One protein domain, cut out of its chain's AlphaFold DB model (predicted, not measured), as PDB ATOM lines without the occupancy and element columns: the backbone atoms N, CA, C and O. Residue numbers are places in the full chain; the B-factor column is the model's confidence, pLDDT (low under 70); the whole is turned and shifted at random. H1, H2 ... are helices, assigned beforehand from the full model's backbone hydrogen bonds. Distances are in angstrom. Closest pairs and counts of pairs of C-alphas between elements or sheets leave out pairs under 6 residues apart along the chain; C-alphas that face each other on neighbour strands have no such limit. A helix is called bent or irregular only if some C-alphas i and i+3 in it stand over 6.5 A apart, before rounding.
ATOM      1  N   ASN A  59     454.950 427.593 456.837       50.44
ATOM      2  CA  ASN A  59     455.763 428.396 455.896       50.44
ATOM      3  C   ASN A  59     455.218 429.803 455.560       50.44
ATOM      4  O   ASN A  59     455.934 430.592 454.936       50.44
ATOM      5  N   GLN A  60     454.011 430.181 455.998       54.00
ATOM      6  CA  GLN A  60     453.556 431.579 455.947       54.00
ATOM      7  C   GLN A  60     454.492 432.533 456.719       54.00
ATOM      8  O   GLN A  60     454.559 433.721 456.399       54.00
ATOM      9  N   TRP A  61     455.286 432.029 457.676       56.06
ATOM     10  CA  TRP A  61     456.287 432.827 458.392       56.06
ATOM     11  C   TRP A  61     457.420 433.337 457.489       56.06
ATOM     12  O   TRP A  61     457.943 434.417 457.753       56.06
ATOM     13  N   GLN A  62     457.792 432.618 456.420       58.81
ATOM     14  CA  GLN A  62     458.892 433.032 455.534       58.81
ATOM     15  C   GLN A  62     458.551 434.324 454.784       58.81
ATOM     16  O   GLN A  62     459.403 435.202 454.640       58.81
ATOM     17  N   VAL A  63     457.289 434.471 454.373       59.94
ATOM     18  CA  VAL A  63     456.778 435.679 453.709       59.94
ATOM     19  C   VAL A  63     456.768 436.859 454.684       59.94
ATOM     20  O   VAL A  63     457.295 437.924 454.363       59.94
ATOM     21  N   SER A  64     456.263 436.668 455.908       61.00
ATOM     22  CA  SER A  64     456.276 437.709 456.950       61.00
ATOM     23  C   SER A  64     457.699 438.104 457.368       61.00
ATOM     24  O   SER A  64     457.998 439.286 457.545       61.00
ATOM     25  N   ALA A  65     458.611 437.133 457.462       62.25
ATOM     26  CA  ALA A  65     460.009 437.359 457.808       62.25
ATOM     27  C   ALA A  65     460.791 438.090 456.701       62.25
ATOM     28  O   ALA A  65     461.658 438.915 456.998       62.25
ATOM     29  N   ALA A  66     460.489 437.834 455.427       66.94
ATOM     30  CA  ALA A  66     461.072 438.582 454.314       66.94
ATOM     31  C   ALA A  66     460.569 440.036 454.277       66.94
ATOM     32  O   ALA A  66     461.356 440.961 454.057       66.94
ATOM     33  N   SER A  67     459.279 440.252 454.550       68.19
ATOM     34  CA  SER A  67     458.673 441.587 454.554       68.19
ATOM     35  C   SER A  67     459.213 442.475 455.675       68.19
ATOM     36  O   SER A  67     459.543 443.633 455.422       68.19
ATOM     37  N   ILE A  68     459.406 441.946 456.890       81.19
ATOM     38  CA  ILE A  68     459.995 442.743 457.978       81.19
ATOM     39  C   ILE A  68     461.472 443.080 457.723       81.19
ATOM     40  O   ILE A  68     461.911 444.186 458.029       81.19
ATOM     41  N   LEU A  69     462.234 442.174 457.093       82.00
ATOM     42  CA  LEU A  69     463.628 442.426 456.709       82.00
ATOM     43  C   LEU A  69     463.760 443.597 455.734       82.00
ATOM     44  O   LEU A  69     464.721 444.362 455.829       82.00
ATOM     45  N   ARG A  70     462.817 443.739 454.797       84.75
ATOM     46  CA  ARG A  70     462.781 444.897 453.902       84.75
ATOM     47  C   ARG A  70     462.639 446.187 454.705       84.75
ATOM     48  O   ARG A  70     463.429 447.097 454.484       84.75
ATOM     49  N   GLU A  71     461.677 446.263 455.621       88.75
ATOM     50  CA  GLU A  71     461.434 447.496 456.383       88.75
ATOM     51  C   GLU A  71     462.596 447.818 457.340       88.75
ATOM     52  O   GLU A  71     463.054 448.956 457.381       88.75
ATOM     53  N   LEU A  72     463.197 446.808 457.983       87.94
ATOM     54  CA  LEU A  72     464.410 446.968 458.803       87.94
ATOM     55  C   LEU A  72     465.610 447.555 458.027       87.94
ATOM     56  O   LEU A  72     466.464 448.224 458.613       87.94
ATOM     57  N   ARG A  73     465.693 447.309 456.712       89.56
ATOM     58  CA  ARG A  73     466.741 447.846 455.823       89.56
ATOM     59  C   ARG A  73     466.415 449.222 455.248       89.56
ATOM     60  O   ARG A  73     467.320 449.877 454.752       89.56
ATOM     61  N   ARG A  74     465.147 449.638 455.258       90.50
ATOM     62  CA  ARG A  74     464.678 450.915 454.689       90.50
ATOM     63  C   ARG A  74     464.448 451.999 455.745       90.50
ATOM     64  O   ARG A  74     463.909 453.047 455.407       90.50
ATOM     65  N   TYR A  75     464.828 451.735 456.994       90.06
ATOM     66  CA  TYR A  75     464.525 452.558 458.165       90.06
ATOM     67  C   TYR A  75     464.910 454.043 458.023       90.06
ATOM     68  O   TYR A  75     464.231 454.895 458.581       90.06
ATOM     69  N   ASP A  76     465.958 454.357 457.260       89.31
ATOM     70  CA  ASP A  76     466.483 455.707 457.027       89.31
ATOM     71  C   ASP A  76     466.247 456.223 455.596       89.31
ATOM     72  O   ASP A  76     466.687 457.316 455.241       89.31
ATOM     73  N   LEU A  77     465.532 455.464 454.764       91.19
ATOM     74  CA  LEU A  77     465.200 455.869 453.403       91.19
ATOM     75  C   LEU A  77     463.906 456.685 453.368       91.19
ATOM     76  O   LEU A  77     463.100 456.663 454.302       91.19
ATOM     77  N   ALA A  78     463.684 457.359 452.236       89.00
ATOM     78  CA  ALA A  78     462.408 458.001 451.955       89.00
ATOM     79  C   ALA A  78     461.253 456.984 452.110       89.00
ATOM     80  O   ALA A  78     461.348 455.861 451.573       89.00
ATOM     81  N   PRO A  79     460.179 457.351 452.839       88.56
ATOM     82  CA  PRO A  79     459.029 456.480 453.020       88.56
ATOM     83  C   PRO A  79     458.408 456.135 451.669       88.56
ATOM     84  O   PRO A  79     458.302 456.969 450.774       88.56
ATOM     85  N   VAL A  80     457.974 454.886 451.534       87.88
ATOM     86  CA  VAL A  80     457.087 454.468 450.446       87.88
ATOM     87  C   VAL A  80     455.745 454.239 451.104       87.88
ATOM     88  O   VAL A  80     455.564 453.191 451.705       87.88
ATOM     89  N   PHE A  81     454.861 455.229 451.078       90.75
ATOM     90  CA  PHE A  81     453.554 455.169 451.725       90.75
ATOM     91  C   PHE A  81     452.549 455.974 450.902       90.75
ATOM     92  O   PHE A  81     452.835 457.111 450.524       90.75
ATOM     93  N   ASP A  82     451.401 455.371 450.609       89.56
ATOM     94  CA  ASP A  82     450.359 456.005 449.808       89.56
ATOM     95  C   ASP A  82     449.407 456.791 450.717       89.56
ATOM     96  O   ASP A  82     448.793 456.234 451.627       89.56
ATOM     97  N   GLY A  83     449.253 458.086 450.441       91.00
ATOM     98  CA  GLY A  83     448.383 458.978 451.208       91.00
ATOM     99  C   GLY A  83     449.068 459.640 452.404       91.00
ATOM    100  O   GLY A  83     450.289 459.618 452.546       91.00
ATOM    101  N   ALA A  84     448.265 460.295 453.245       93.19
ATOM    102  CA  ALA A  84     448.744 460.910 454.477       93.19
ATOM    103  C   ALA A  84     448.784 459.858 455.599       93.19
ATOM    104  O   ALA A  84     447.797 459.132 455.756       93.19
ATOM    105  N   PRO A  85     449.879 459.763 456.376       96.06
ATOM    106  CA  PRO A  85     449.918 458.878 457.533       96.06
ATOM    107  C   PRO A  85     448.870 459.310 458.562       96.06
ATOM    108  O   PRO A  85     448.572 460.501 458.706       96.06
ATOM    109  N   ARG A  86     448.318 458.341 459.294       96.62
ATOM    110  CA  ARG A  86     447.459 458.609 460.452       96.62
ATOM    111  C   ARG A  86     448.241 459.318 461.556       96.62
ATOM    112  O   ARG A  86     449.468 459.252 461.602       96.62
ATOM    113  N   THR A  87     447.525 459.963 462.477       96.88
ATOM    114  CA  THR A  87     448.184 460.620 463.621       96.88
ATOM    115  C   THR A  87     448.824 459.588 464.552       96.88
ATOM    116  O   THR A  87     448.350 458.451 464.665       96.88
ATOM    117  N   SER A  88     449.867 459.997 465.270       95.81
ATOM    118  CA  SER A  88     450.555 459.199 466.290       95.81
ATOM    119  C   SER A  88     449.592 458.514 467.265       95.81
ATOM    120  O   SER A  88     449.735 457.326 467.558       95.81
ATOM    121  N   GLY A  89     448.547 459.218 467.711       94.12
ATOM    122  CA  GLY A  89     447.519 458.670 468.595       94.12
ATOM    123  C   GLY A  89     446.735 457.495 467.994       94.12
ATOM    124  O   GLY A  89     446.279 456.614 468.723       94.12
ATOM    125  N   GLU A  90     446.573 457.425 466.672       94.56
ATOM    126  CA  GLU A  90     445.942 456.277 466.006       94.56
ATOM    127  C   GLU A  90     446.903 455.099 465.881       94.56
ATOM    128  O   GLU A  90     446.505 453.964 466.139       94.56
ATOM    129  N   LEU A  91     448.173 455.365 465.575       94.19
ATOM    130  CA  LEU A  91     449.204 454.329 465.507       94.19
ATOM    131  C   LEU A  91     449.469 453.698 466.883       94.19
ATOM    132  O   LEU A  91     449.601 452.479 467.000       94.19
ATOM    133  N   TRP A  92     449.453 454.491 467.957       92.19
ATOM    134  CA  TRP A  92     449.534 453.967 469.320       92.19
ATOM    135  C   TRP A  92     448.339 453.085 469.697       92.19
ATOM    136  O   TRP A  92     448.508 452.108 470.430       92.19
ATOM    137  N   ARG A  93     447.136 453.356 469.170       88.19
ATOM    138  CA  ARG A  93     445.983 452.458 469.367       88.19
ATOM    139  C   ARG A  93     446.226 451.093 468.722       88.19
ATOM    140  O   ARG A  93     445.904 450.079 469.347       88.19
ATOM    141  N   ASP A  94     446.863 451.048 467.552       85.44
ATOM    142  CA  ASP A  94     447.243 449.790 466.898       85.44
ATOM    143  C   ASP A  94     448.277 448.994 467.713       85.44
ATOM    144  O   ASP A  94     448.255 447.761 467.698       85.44
ATOM    145  N   MET A  95     449.107 449.659 468.525       86.31
ATOM    146  CA  MET A  95     450.053 448.989 469.429       86.31
ATOM    147  C   MET A  95     449.348 448.051 470.427       86.31
ATOM    148  O   MET A  95     449.878 446.993 470.770       86.31
ATOM    149  N   THR A  96     448.097 448.353 470.796       82.50
ATOM    150  CA  THR A  96     447.268 447.482 471.653       82.50
ATOM    151  C   THR A  96     447.058 446.099 471.026       82.50
ATOM    152  O   THR A  96     446.971 445.088 471.728       82.50
ATOM    153  N   ARG A  97     446.981 446.016 469.690       87.44
ATOM    154  CA  ARG A  97     446.893 444.734 468.977       87.44
ATOM    155  C   ARG A  97     448.187 443.939 469.134       87.44
ATOM    156  O   ARG A  97     448.111 442.737 469.377       87.44
ATOM    157  N   LEU A  98     449.347 444.587 469.031       89.38
ATOM    158  CA  LEU A  98     450.646 443.933 469.212       89.38
ATOM    159  C   LEU A  98     450.825 443.411 470.643       89.38
ATOM    160  O   LEU A  98     451.288 442.282 470.810       89.38
ATOM    161  N   HIS A  99     450.366 444.148 471.664       87.88
ATOM    162  CA  HIS A  99     450.345 443.653 473.050       87.88
ATOM    163  C   HIS A  99     449.538 442.360 473.187       87.88
ATOM    164  O   HIS A  99     450.057 441.371 473.696       87.88
ATOM    165  N   ARG A 100     448.310 442.324 472.650       88.88
ATOM    166  CA  ARG A 100     447.462 441.117 472.692       88.88
ATOM    167  C   ARG A 100     448.109 439.926 471.985       88.88
ATOM    168  O   ARG A 100     448.028 438.807 472.480       88.88
ATOM    169  N   LEU A 101     448.746 440.156 470.835       91.25
ATOM    170  CA  LEU A 101     449.450 439.097 470.106       91.25
ATOM    171  C   LEU A 101     450.652 438.569 470.897       91.25
ATOM    172  O   LEU A 101     450.874 437.360 470.917       91.25
ATOM    173  N   ARG A 102     451.398 439.449 471.573       88.94
ATOM    174  CA  ARG A 102     452.516 439.061 472.444       88.94
ATOM    175  C   ARG A 102     452.040 438.215 473.614       88.94
ATOM    176  O   ARG A 102     452.637 437.178 473.878       88.94
ATOM    177  N   ASP A 103     450.961 438.617 474.276       87.50
ATOM    178  CA  ASP A 103     450.435 437.872 475.423       87.50
ATOM    179  C   ASP A 103     449.868 436.501 475.008       87.50
ATOM    180  O   ASP A 103     449.928 435.544 475.776       87.50
ATOM    181  N   ALA A 104     449.399 436.374 473.762       89.19
ATOM    182  CA  ALA A 104     449.014 435.104 473.144       89.19
ATOM    183  C   ALA A 104     450.199 434.305 472.554       89.19
ATOM    184  O   ALA A 104     449.978 433.280 471.909       89.19
ATOM    185  N   ALA A 105     451.442 434.777 472.716       86.94
ATOM    186  CA  ALA A 105     452.654 434.213 472.109       86.94
ATOM    187  C   ALA A 105     452.578 434.037 470.572       86.94
ATOM    188  O   ALA A 105     453.277 433.207 469.986       86.94
ATOM    189  N   ALA A 106     451.760 434.845 469.891       88.25
ATOM    190  CA  ALA A 106     451.523 434.792 468.451       88.25
ATOM    191  C   ALA A 106     452.633 435.515 467.656       88.25
ATOM    192  O   ALA A 106     452.379 436.460 466.903       88.25
ATOM    193  N   ASN A 107     453.885 435.074 467.821       86.62
ATOM    194  CA  ASN A 107     455.081 435.732 467.268       86.62
ATOM    195  C   ASN A 107     455.048 435.887 465.738       86.62
ATOM    196  O   ASN A 107     455.463 436.914 465.207       86.62
ATOM    197  N   THR A 108     454.501 434.910 465.011       85.06
ATOM    198  CA  THR A 108     454.338 434.996 463.549       85.06
ATOM    199  C   THR A 108     453.349 436.089 463.139       85.06
ATOM    200  O   THR A 108     453.597 436.811 462.173       85.06
ATOM    201  N   ALA A 109     452.262 436.268 463.894       87.44
ATOM    202  CA  ALA A 109     451.271 437.314 463.656       87.44
ATOM    203  C   ALA A 109     451.805 438.715 464.004       87.44
ATOM    204  O   ALA A 109     451.457 439.685 463.325       87.44
ATOM    205  N   ILE A 110     452.680 438.823 465.013       90.06
ATOM    206  CA  ILE A 110     453.438 440.054 465.294       90.06
ATOM    207  C   ILE A 110     454.259 440.431 464.061       90.06
ATOM    208  O   ILE A 110     454.069 441.515 463.512       90.06
ATOM    209  N   LEU A 111     455.101 439.516 463.564       87.06
ATOM    210  CA  LEU A 111     455.947 439.779 462.395       87.06
ATOM    211  C   LEU A 111     455.149 440.100 461.127       87.06
ATOM    212  O   LEU A 111     455.625 440.867 460.298       87.06
ATOM    213  N   ALA A 112     453.941 439.551 460.979       87.00
ATOM    214  CA  ALA A 112     453.052 439.872 459.864       87.00
ATOM    215  C   ALA A 112     452.430 441.278 459.966       87.00
ATOM    216  O   ALA A 112     452.124 441.881 458.944       87.00
ATOM    217  N   THR A 113     452.241 441.802 461.182       89.62
ATOM    218  CA  THR A 113     451.597 443.110 461.423       89.62
ATOM    219  C   THR A 113     452.598 444.269 461.340       89.62
ATOM    220  O   THR A 113     452.240 445.377 460.949       89.62
ATOM    221  N   LEU A 114     453.862 444.028 461.700       91.75
ATOM    222  CA  LEU A 114     454.880 445.076 461.811       91.75
ATOM    223  C   LEU A 114     455.206 445.830 460.508       91.75
ATOM    224  O   LEU A 114     455.383 447.041 460.602       91.75
ATOM    225  N   PRO A 115     455.291 445.210 459.311       90.56
ATOM    226  CA  PRO A 115     455.715 445.921 458.106       90.56
ATOM    227  C   PRO A 115     454.855 447.142 457.758       90.56
ATOM    228  O   PRO A 115     455.396 448.182 457.392       90.56
ATOM    229  N   ASP A 116     453.533 447.037 457.903       90.44
ATOM    230  CA  ASP A 116     452.622 448.143 457.590       90.44
ATOM    231  C   ASP A 116     452.733 449.265 458.628       90.44
ATOM    232  O   ASP A 116     452.843 450.434 458.257       90.44
ATOM    233  N   LEU A 117     452.826 448.910 459.915       92.88
ATOM    234  CA  LEU A 117     453.048 449.876 460.992       92.88
ATOM    235  C   LEU A 117     454.387 450.612 460.830       92.88
ATOM    236  O   LEU A 117     454.441 451.826 460.987       92.88
ATOM    237  N   LEU A 118     455.464 449.897 460.484       93.75
ATOM    238  CA  LEU A 118     456.793 450.482 460.264       93.75
ATOM    239  C   LEU A 118     456.812 451.436 459.061       93.75
ATOM    240  O   LEU A 118     457.495 452.460 459.098       93.75
ATOM    241  N   ARG A 119     456.076 451.114 457.995       93.12
ATOM    242  CA  ARG A 119     455.984 451.951 456.793       93.12
ATOM    243  C   ARG A 119     455.227 453.247 457.063       93.12
ATOM    244  O   ARG A 119     455.679 454.313 456.654       93.12
ATOM    245  N   GLU A 120     454.108 453.154 457.773       95.12
ATOM    246  CA  GLU A 120     453.309 454.321 458.139       95.12
ATOM    247  C   GLU A 120     454.010 455.194 459.181       95.12
ATOM    248  O   GLU A 120     454.081 456.407 459.006       95.12
ATOM    249  N   ALA A 121     454.626 454.589 460.205       95.00
ATOM    250  CA  ALA A 121     455.467 455.315 461.155       95.00
ATOM    251  C   ALA A 121     456.633 456.022 460.445       95.00
ATOM    252  O   ALA A 121     456.974 457.145 460.815       95.00
ATOM    253  N   ARG A 122     457.199 455.442 459.366       94.88
ATOM    254  CA  ARG A 122     458.211 456.153 458.563       94.88
ATOM    255  C   ARG A 122     457.666 457.430 457.973       94.88
ATOM    256  O   ARG A 122     458.345 458.449 458.026       94.88
ATOM    257  N   ALA A 123     456.493 457.331 457.355       95.88
ATOM    258  CA  ALA A 123     455.847 458.452 456.704       95.88
ATOM    259  C   ALA A 123     455.479 459.529 457.729       95.88
ATOM    260  O   ALA A 123     455.706 460.706 457.473       95.88
ATOM    261  N   LEU A 124     455.004 459.130 458.914       97.00
ATOM    262  CA  LEU A 124     454.712 460.057 460.004       97.00
ATOM    263  C   LEU A 124     455.967 460.785 460.505       97.00
ATOM    264  O   LEU A 124     455.905 461.976 460.789       97.00
ATOM    265  N   ALA A 125     457.121 460.117 460.533       96.31
ATOM    266  CA  ALA A 125     458.388 460.739 460.915       96.31
ATOM    267  C   ALA A 125     458.882 461.827 459.931       96.31
ATOM    268  O   ALA A 125     459.820 462.545 460.265       96.31
ATOM    269  N   GLU A 126     458.270 461.999 458.751       95.50
ATOM    270  CA  GLU A 126     458.515 463.171 457.883       95.50
ATOM    271  C   GLU A 126     457.732 464.424 458.321       95.50
ATOM    272  O   GLU A 126     457.954 465.513 457.788       95.50
ATOM    273  N   ALA A 127     456.814 464.298 459.287       94.69
ATOM    274  CA  ALA A 127     456.178 465.443 459.926       94.69
ATOM    275  C   ALA A 127     457.188 466.245 460.773       94.69
ATOM    276  O   ALA A 127     458.363 465.897 460.893       94.69
ATOM    277  N   ALA A 128     456.724 467.336 461.383       93.31
ATOM    278  CA  ALA A 128     457.520 468.169 462.278       93.31
ATOM    279  C   ALA A 128     456.953 468.160 463.706       93.31
ATOM    280  O   ALA A 128     455.761 467.932 463.917       93.31
ATOM    281  N   GLY A 129     457.806 468.474 464.682       96.06
ATOM    282  CA  GLY A 129     457.409 468.612 466.083       96.06
ATOM    283  C   GLY A 129     456.928 467.293 466.690       96.06
ATOM    284  O   GLY A 129     457.548 466.255 466.496       96.06
ATOM    285  N   HIS A 130     455.810 467.337 467.411       95.94
ATOM    286  CA  HIS A 130     455.329 466.208 468.212       95.94
ATOM    287  C   HIS A 130     455.114 464.913 467.408       95.94
ATOM    288  O   HIS A 130     455.505 463.841 467.856       95.94
ATOM    289  N   GLU A 131     454.550 464.997 466.199       97.56
ATOM    290  CA  GLU A 131     454.298 463.807 465.370       97.56
ATOM    291  C   GLU A 131     455.598 463.122 464.919       97.56
ATOM    292  O   GLU A 131     455.649 461.897 464.826       97.56
ATOM    293  N   HIS A 132     456.668 463.891 464.701       97.00
ATOM    294  CA  HIS A 132     457.991 463.356 464.377       97.00
ATOM    295  C   HIS A 132     458.567 462.546 465.542       97.00
ATOM    296  O   HIS A 132     459.001 461.408 465.369       97.00
ATOM    297  N   GLU A 133     458.537 463.126 466.741       97.44
ATOM    298  CA  GLU A 133     459.036 462.498 467.965       97.44
ATOM    299  C   GLU A 133     458.241 461.225 468.296       97.44
ATOM    300  O   GLU A 133     458.815 460.163 468.555       97.44
ATOM    301  N   GLU A 134     456.910 461.291 468.202       96.94
ATOM    302  CA  GLU A 134     456.037 460.145 468.451       96.94
ATOM    303  C   GLU A 134     456.196 459.038 467.404       96.94
ATOM    304  O   GLU A 134     456.182 457.857 467.755       96.94
ATOM    305  N   ALA A 135     456.417 459.378 466.132       96.75
ATOM    306  CA  ALA A 135     456.714 458.387 465.104       96.75
ATOM    307  C   ALA A 135     457.973 457.572 465.442       96.75
ATOM    308  O   ALA A 135     457.983 456.344 465.299       96.75
ATOM    309  N   PHE A 136     459.018 458.223 465.962       97.50
ATOM    310  CA  PHE A 136     460.221 457.533 466.423       97.50
ATOM    311  C   PHE A 136     459.998 456.704 467.690       97.50
ATOM    312  O   PHE A 136     460.577 455.623 467.825       97.50
ATOM    313  N   ALA A 137     459.116 457.143 468.588       96.69
ATOM    314  CA  ALA A 137     458.717 456.351 469.748       96.69
ATOM    315  C   ALA A 137     457.978 455.064 469.329       96.69
ATOM    316  O   ALA A 137     458.311 453.970 469.793       96.69
ATOM    317  N   ILE A 138     457.032 455.178 468.391       95.69
ATOM    318  CA  ILE A 138     456.320 454.040 467.790       95.69
ATOM    319  C   ILE A 138     457.315 453.100 467.113       95.69
ATOM    320  O   ILE A 138     457.225 451.882 467.284       95.69
ATOM    321  N   TYR A 139     458.300 453.647 466.396       94.56
ATOM    322  CA  TYR A 139     459.347 452.849 465.775       94.56
ATOM    323  C   TYR A 139     460.156 452.035 466.771       94.56
ATOM    324  O   TYR A 139     460.340 450.835 466.566       94.56
ATOM    325  N   ALA A 140     460.639 452.666 467.841       96.06
ATOM    326  CA  ALA A 140     461.441 451.994 468.855       96.06
ATOM    327  C   ALA A 140     460.693 450.787 469.445       96.06
ATOM    328  O   ALA A 140     461.242 449.686 469.567       96.06
ATOM    329  N   VAL A 141     459.404 450.965 469.728       95.31
ATOM    330  CA  VAL A 141     458.546 449.910 470.271       95.31
ATOM    331  C   VAL A 141     458.244 448.832 469.232       95.31
ATOM    332  O   VAL A 141     458.376 447.646 469.534       95.31
ATOM    333  N   ALA A 142     457.914 449.204 467.995       94.75
ATOM    334  CA  ALA A 142     457.693 448.255 466.904       94.75
ATOM    335  C   ALA A 142     458.935 447.378 466.652       94.75
ATOM    336  O   ALA A 142     458.819 446.160 466.495       94.75
ATOM    337  N   TYR A 143     460.136 447.961 466.695       94.75
ATOM    338  CA  TYR A 143     461.385 447.204 466.602       94.75
ATOM    339  C   TYR A 143     461.652 446.332 467.834       94.75
ATOM    340  O   TYR A 143     462.180 445.233 467.683       94.75
ATOM    341  N   THR A 144     461.208 446.736 469.026       93.56
ATOM    342  CA  THR A 144     461.246 445.878 470.223       93.56
ATOM    343  C   THR A 144     460.329 444.652 470.067       93.56
ATOM    344  O   THR A 144     460.703 443.533 470.428       93.56
ATOM    345  N   PHE A 145     459.152 444.801 469.451       92.75
ATOM    346  CA  PHE A 145     458.305 443.656 469.083       92.75
ATOM    347  C   PHE A 145     458.963 442.764 468.023       92.75
ATOM    348  O   PHE A 145     458.908 441.540 468.141       92.75
ATOM    349  N   ALA A 146     459.613 443.354 467.014       91.81
ATOM    350  CA  ALA A 146     460.363 442.604 466.007       91.81
ATOM    351  C   ALA A 146     461.475 441.765 466.653       91.81
ATOM    352  O   ALA A 146     461.604 440.572 466.375       91.81
ATOM    353  N   HIS A 147     462.249 442.384 467.544       91.44
ATOM    354  CA  HIS A 147     463.330 441.756 468.298       91.44
ATOM    355  C   HIS A 147     462.822 440.575 469.128       91.44
ATOM    356  O   HIS A 147     463.255 439.443 468.928       91.44
ATOM    357  N   THR A 148     461.823 440.800 469.979       89.19
ATOM    358  CA  THR A 148     461.307 439.749 470.869       89.19
ATOM    359  C   THR A 148     460.654 438.593 470.102       89.19
ATOM    360  O   THR A 148     460.880 437.428 470.439       89.19
ATOM    361  N   ALA A 149     459.916 438.878 469.023       88.56
ATOM    362  CA  ALA A 149     459.312 437.847 468.180       88.56
ATOM    363  C   ALA A 149     460.360 437.040 467.391       88.56
ATOM    364  O   ALA A 149     460.258 435.816 467.305       88.56
ATOM    365  N   THR A 150     461.389 437.694 466.837       83.88
ATOM    366  CA  THR A 150     462.480 437.001 466.123       83.88
ATOM    367  C   THR A 150     463.355 436.180 467.063       83.88
ATOM    368  O   THR A 150     463.747 435.071 466.696       83.88
ATOM    369  N   HIS A 151     463.578 436.650 468.293       82.81
ATOM    370  CA  HIS A 151     464.243 435.870 469.330       82.81
ATOM    371  C   HIS A 151     463.430 434.610 469.673       82.81
ATOM    372  O   HIS A 151     463.980 433.508 469.733       82.81
ATOM    373  N   ALA A 152     462.113 434.741 469.866       80.94
ATOM    374  CA  ALA A 152     461.233 433.614 470.185       80.94
ATOM    375  C   ALA A 152     461.164 432.558 469.065       80.94
ATOM    376  O   ALA A 152     461.060 431.365 469.354       80.94
ATOM    377  N   LEU A 153     461.256 432.990 467.804       78.31
ATOM    378  CA  LEU A 153     461.274 432.124 466.620       78.31
ATOM    379  C   LEU A 153     462.669 431.574 466.282       78.31
ATOM    380  O   LEU A 153     462.788 430.689 465.444       78.31
ATOM    381  N   GLY A 154     463.718 432.069 466.934       72.56
ATOM    382  CA  GLY A 154     465.091 431.618 466.741       72.56
ATOM    383  C   GLY A 154     465.771 432.086 465.465       72.56
ATOM    384  O   GLY A 154     466.437 431.307 464.794       72.56
ATOM    385  N   HIS A 155     465.651 433.379 465.173       72.69
ATOM    386  CA  HIS A 155     466.320 434.036 464.047       72.69
ATOM    387  C   HIS A 155     467.362 435.060 464.529       72.69
ATOM    388  O   HIS A 155     467.082 436.264 464.497       72.69
ATOM    389  N   PRO A 156     468.539 434.617 465.007       65.25
ATOM    390  CA  PRO A 156     469.522 435.482 465.665       65.25
ATOM    391  C   PRO A 156     470.022 436.639 464.791       65.25
ATOM    392  O   PRO A 156     470.202 437.756 465.271       65.25
ATOM    393  N   GLU A 157     470.171 436.427 463.486       67.31
ATOM    394  CA  GLU A 157     470.590 437.464 462.542       67.31
ATOM    395  C   GLU A 157     469.577 438.616 462.436       67.31
ATOM    396  O   GLU A 157     469.938 439.760 462.153       67.31
ATOM    397  N   ARG A 158     468.293 438.332 462.686       73.62
ATOM    398  CA  ARG A 158     467.215 439.330 462.646       73.62
ATOM    399  C   ARG A 158     467.091 440.094 463.961       73.62
ATOM    400  O   ARG A 158     466.700 441.260 463.938       73.62
ATOM    401  N   VAL A 159     467.473 439.457 465.067       77.25
ATOM    402  CA  VAL A 159     467.509 440.052 466.409       77.25
ATOM    403  C   VAL A 159     468.480 441.237 466.435       77.25
ATOM    404  O   VAL A 159     468.080 442.339 466.805       77.25
ATOM    405  N   ALA A 160     469.708 441.059 465.932       80.19
ATOM    406  CA  ALA A 160     470.728 442.112 465.929       80.19
ATOM    407  C   ALA A 160     470.301 443.361 465.132       80.19
ATOM    408  O   ALA A 160     470.395 444.485 465.626       80.19
ATOM    409  N   MET A 161     469.758 443.178 463.920       89.12
ATOM    410  CA  MET A 161     469.299 444.312 463.111       89.12
ATOM    411  C   MET A 161     468.118 445.034 463.773       89.12
ATOM    412  O   MET A 161     468.110 446.262 463.819       89.12
ATOM    413  N   ALA A 162     467.144 444.301 464.329       91.75
ATOM    414  CA  ALA A 162     466.044 444.911 465.077       91.75
ATOM    415  C   ALA A 162     466.554 445.712 466.284       91.75
ATOM    416  O   ALA A 162     466.065 446.817 466.528       91.75
ATOM    417  N   ALA A 163     467.578 445.210 466.983       91.75
ATOM    418  CA  ALA A 163     468.157 445.895 468.129       91.75
ATOM    419  C   ALA A 163     468.794 447.245 467.764       91.75
ATOM    420  O   ALA A 163     468.557 448.262 468.429       91.75
ATOM    421  N   GLU A 164     469.566 447.276 466.676       92.25
ATOM    422  CA  GLU A 164     470.148 448.514 466.158       92.25
ATOM    423  C   GLU A 164     469.068 449.524 465.753       92.25
ATOM    424  O   GLU A 164     469.193 450.712 466.060       92.25
ATOM    425  N   ARG A 165     467.990 449.073 465.092       95.00
ATOM    426  CA  ARG A 165     466.911 449.973 464.647       95.00
ATOM    427  C   ARG A 165     466.068 450.496 465.803       95.00
ATOM    428  O   ARG A 165     465.734 451.680 465.802       95.00
ATOM    429  N   ALA A 166     465.807 449.676 466.820       95.56
ATOM    430  CA  ALA A 166     465.164 450.131 468.051       95.56
ATOM    431  C   ALA A 166     466.011 451.200 468.759       95.56
ATOM    432  O   ALA A 166     465.487 452.240 469.144       95.56
ATOM    433  N   THR A 167     467.327 450.983 468.868       96.00
ATOM    434  CA  THR A 167     468.254 451.933 469.510       96.00
ATOM    435  C   THR A 167     468.336 453.255 468.751       96.00
ATOM    436  O   THR A 167     468.358 454.319 469.366       96.00
ATOM    437  N   TRP A 168     468.386 453.201 467.419       96.31
ATOM    438  CA  TRP A 168     468.374 454.391 466.572       96.31
ATOM    439  C   TRP A 168     467.085 455.199 466.760       96.31
ATOM    440  O   TRP A 168     467.157 456.389 467.061       96.31
ATOM    441  N   ALA A 169     465.924 454.546 466.674       97.06
ATOM    442  CA  ALA A 169     464.632 455.208 466.824       97.06
ATOM    443  C   ALA A 169     464.433 455.778 468.238       97.06
ATOM    444  O   ALA A 169     464.006 456.918 468.390       97.06
ATOM    445  N   ALA A 170     464.835 455.039 469.273       97.00
ATOM    446  CA  ALA A 170     464.736 455.470 470.666       97.00
ATOM    447  C   ALA A 170     465.518 456.760 470.968       97.00
ATOM    448  O   ALA A 170     465.148 457.525 471.852       97.00
ATOM    449  N   ARG A 171     466.612 457.028 470.245       95.94
ATOM    450  CA  ARG A 171     467.367 458.284 470.399       95.94
ATOM    451  C   ARG A 171     466.667 459.481 469.763       95.94
ATOM    452  O   ARG A 171     466.957 460.610 470.142       95.94
ATOM    453  N   LEU A 172     465.788 459.234 468.800       96.31
ATOM    454  CA  LEU A 172     465.052 460.259 468.063       96.31
ATOM    455  C   LEU A 172     463.651 460.507 468.648       96.31
ATOM    456  O   LEU A 172     462.986 461.453 468.247       96.31
ATOM    457  N   SER A 173     463.203 459.693 469.611       93.69
ATOM    458  CA  SER A 173     461.814 459.682 470.081       93.69
ATOM    459  C   SER A 173     461.413 460.768 471.087       93.69
ATOM    460  O   SER A 173     460.299 460.697 471.591       93.69
ATOM    461  N   ALA A 174     462.298 461.706 471.445       93.19
ATOM    462  CA  ALA A 174     462.162 462.711 472.530       93.19
ATOM    463  C   ALA A 174     461.710 462.196 473.922       93.19
ATOM    464  O   ALA A 174     461.732 462.935 474.903       93.19
ATOM    465  N   ASP A 175     461.354 460.919 474.037       93.50
ATOM    466  CA  ASP A 175     460.972 460.209 475.246       93.50
ATOM    467  C   ASP A 175     462.241 459.782 476.011       93.50
ATOM    468  O   ASP A 175     463.026 458.978 475.492       93.50
ATOM    469  N   PRO A 176     462.459 460.284 477.242       91.88
ATOM    470  CA  PRO A 176     463.685 460.031 477.999       91.88
ATOM    471  C   PRO A 176     463.841 458.569 478.446       91.88
ATOM    472  O   PRO A 176     464.941 458.154 478.802       91.88
TER     473      PRO A 176
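AT A GLANCE: This is residues 59 to 176 of the 291 residues of an uncharacterized protein of Streptomyces sp. BK038 (UniProt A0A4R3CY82). This is an up-and-down bundle of five helices, each running against the one before it, with H3 and H4 side by side as its core. H2 packs on one side of that pair, while H5 packs along H4 and H1 slants along H3, reaching H5 with its residues 69 to 72. The printed part has 118 residues, with five named helices in the order H1, H2, H3, H4, H5 and no named strand; the class is all helix. The whole is compact and rounded, with a radius of gyration of the C-alphas of 13.3 A and spans of 39 by 31 by 25 A.

HOW THE PARTS SIT: Start at H1, residues 60 to 73, and look across to H3, residues 107 to 124: they touch at a shallow tilt of 30 degrees, the same way, and their closest C-alphas, of Ser 64 and Ala 112, are 4.9 A apart. H3 has a kink of 35 degrees near residue 114, and is only just irregular, with C-alphas 112 and 115 6.8 A apart. Next comes H2, residues 88 to 103, which is apart from H1 but forms a hairpin with H3, opposite ways at a shallow tilt of 12 degrees; their closest C-alphas, of Leu 98 and Ile 110, are 6.2 A apart. H2 also touches H4, residues 130 to 153, where the closest C-alphas, of Ser 88 and Glu 134, are 6.0 A apart. H3 and H4 form a hairpin at a shallow tilt of 20 degrees, closest at the C-alphas of Asn 107 and Ala 149, 4.8 A apart. H4 forms another hairpin with H5, residues 156 to 172, where the C-alphas of Ala 140 and Ala 166 come closest, at 4.2 A. H5 touches H1 at a steep tilt of 42 degrees, with residues 158 to 165 alone, and is apart from H2 and H3. In H1 and H4 every O i to N i+4 pair is within hydrogen-bond range; the counts are 9 of 12 in H2, 11 of 14 in H3 and 11 of 13 in H5.

IN THESE COORDINATES: Find C-alpha 60 at (453.556, 431.579, 455.947); from there H1 runs 20.9 A to C-alpha 73. H2 covers 23.2 A from Ser 88 to Asp 103, and H3 25.4 A from Asn 107 to Leu 124. Find C-alpha 130 at (455.329, 466.208, 468.212), where H4, the longest helix, begins its 34.6 A. H5 runs 25.3 A to C-alpha 172 at (465.052, 460.259, 468.063).

THE WHOLE: The two C-alphas farthest apart, of Asn 59 and Gly 129, are 41.5 A apart. The printed part has no cut. The link from H1 to H2, residues 74 to 87, is long; the other three are tight. Look at the B-factor column: residues 59 to 67 and 156 to 157 are under 70, and the mean pLDDT of the printed part is 88.0.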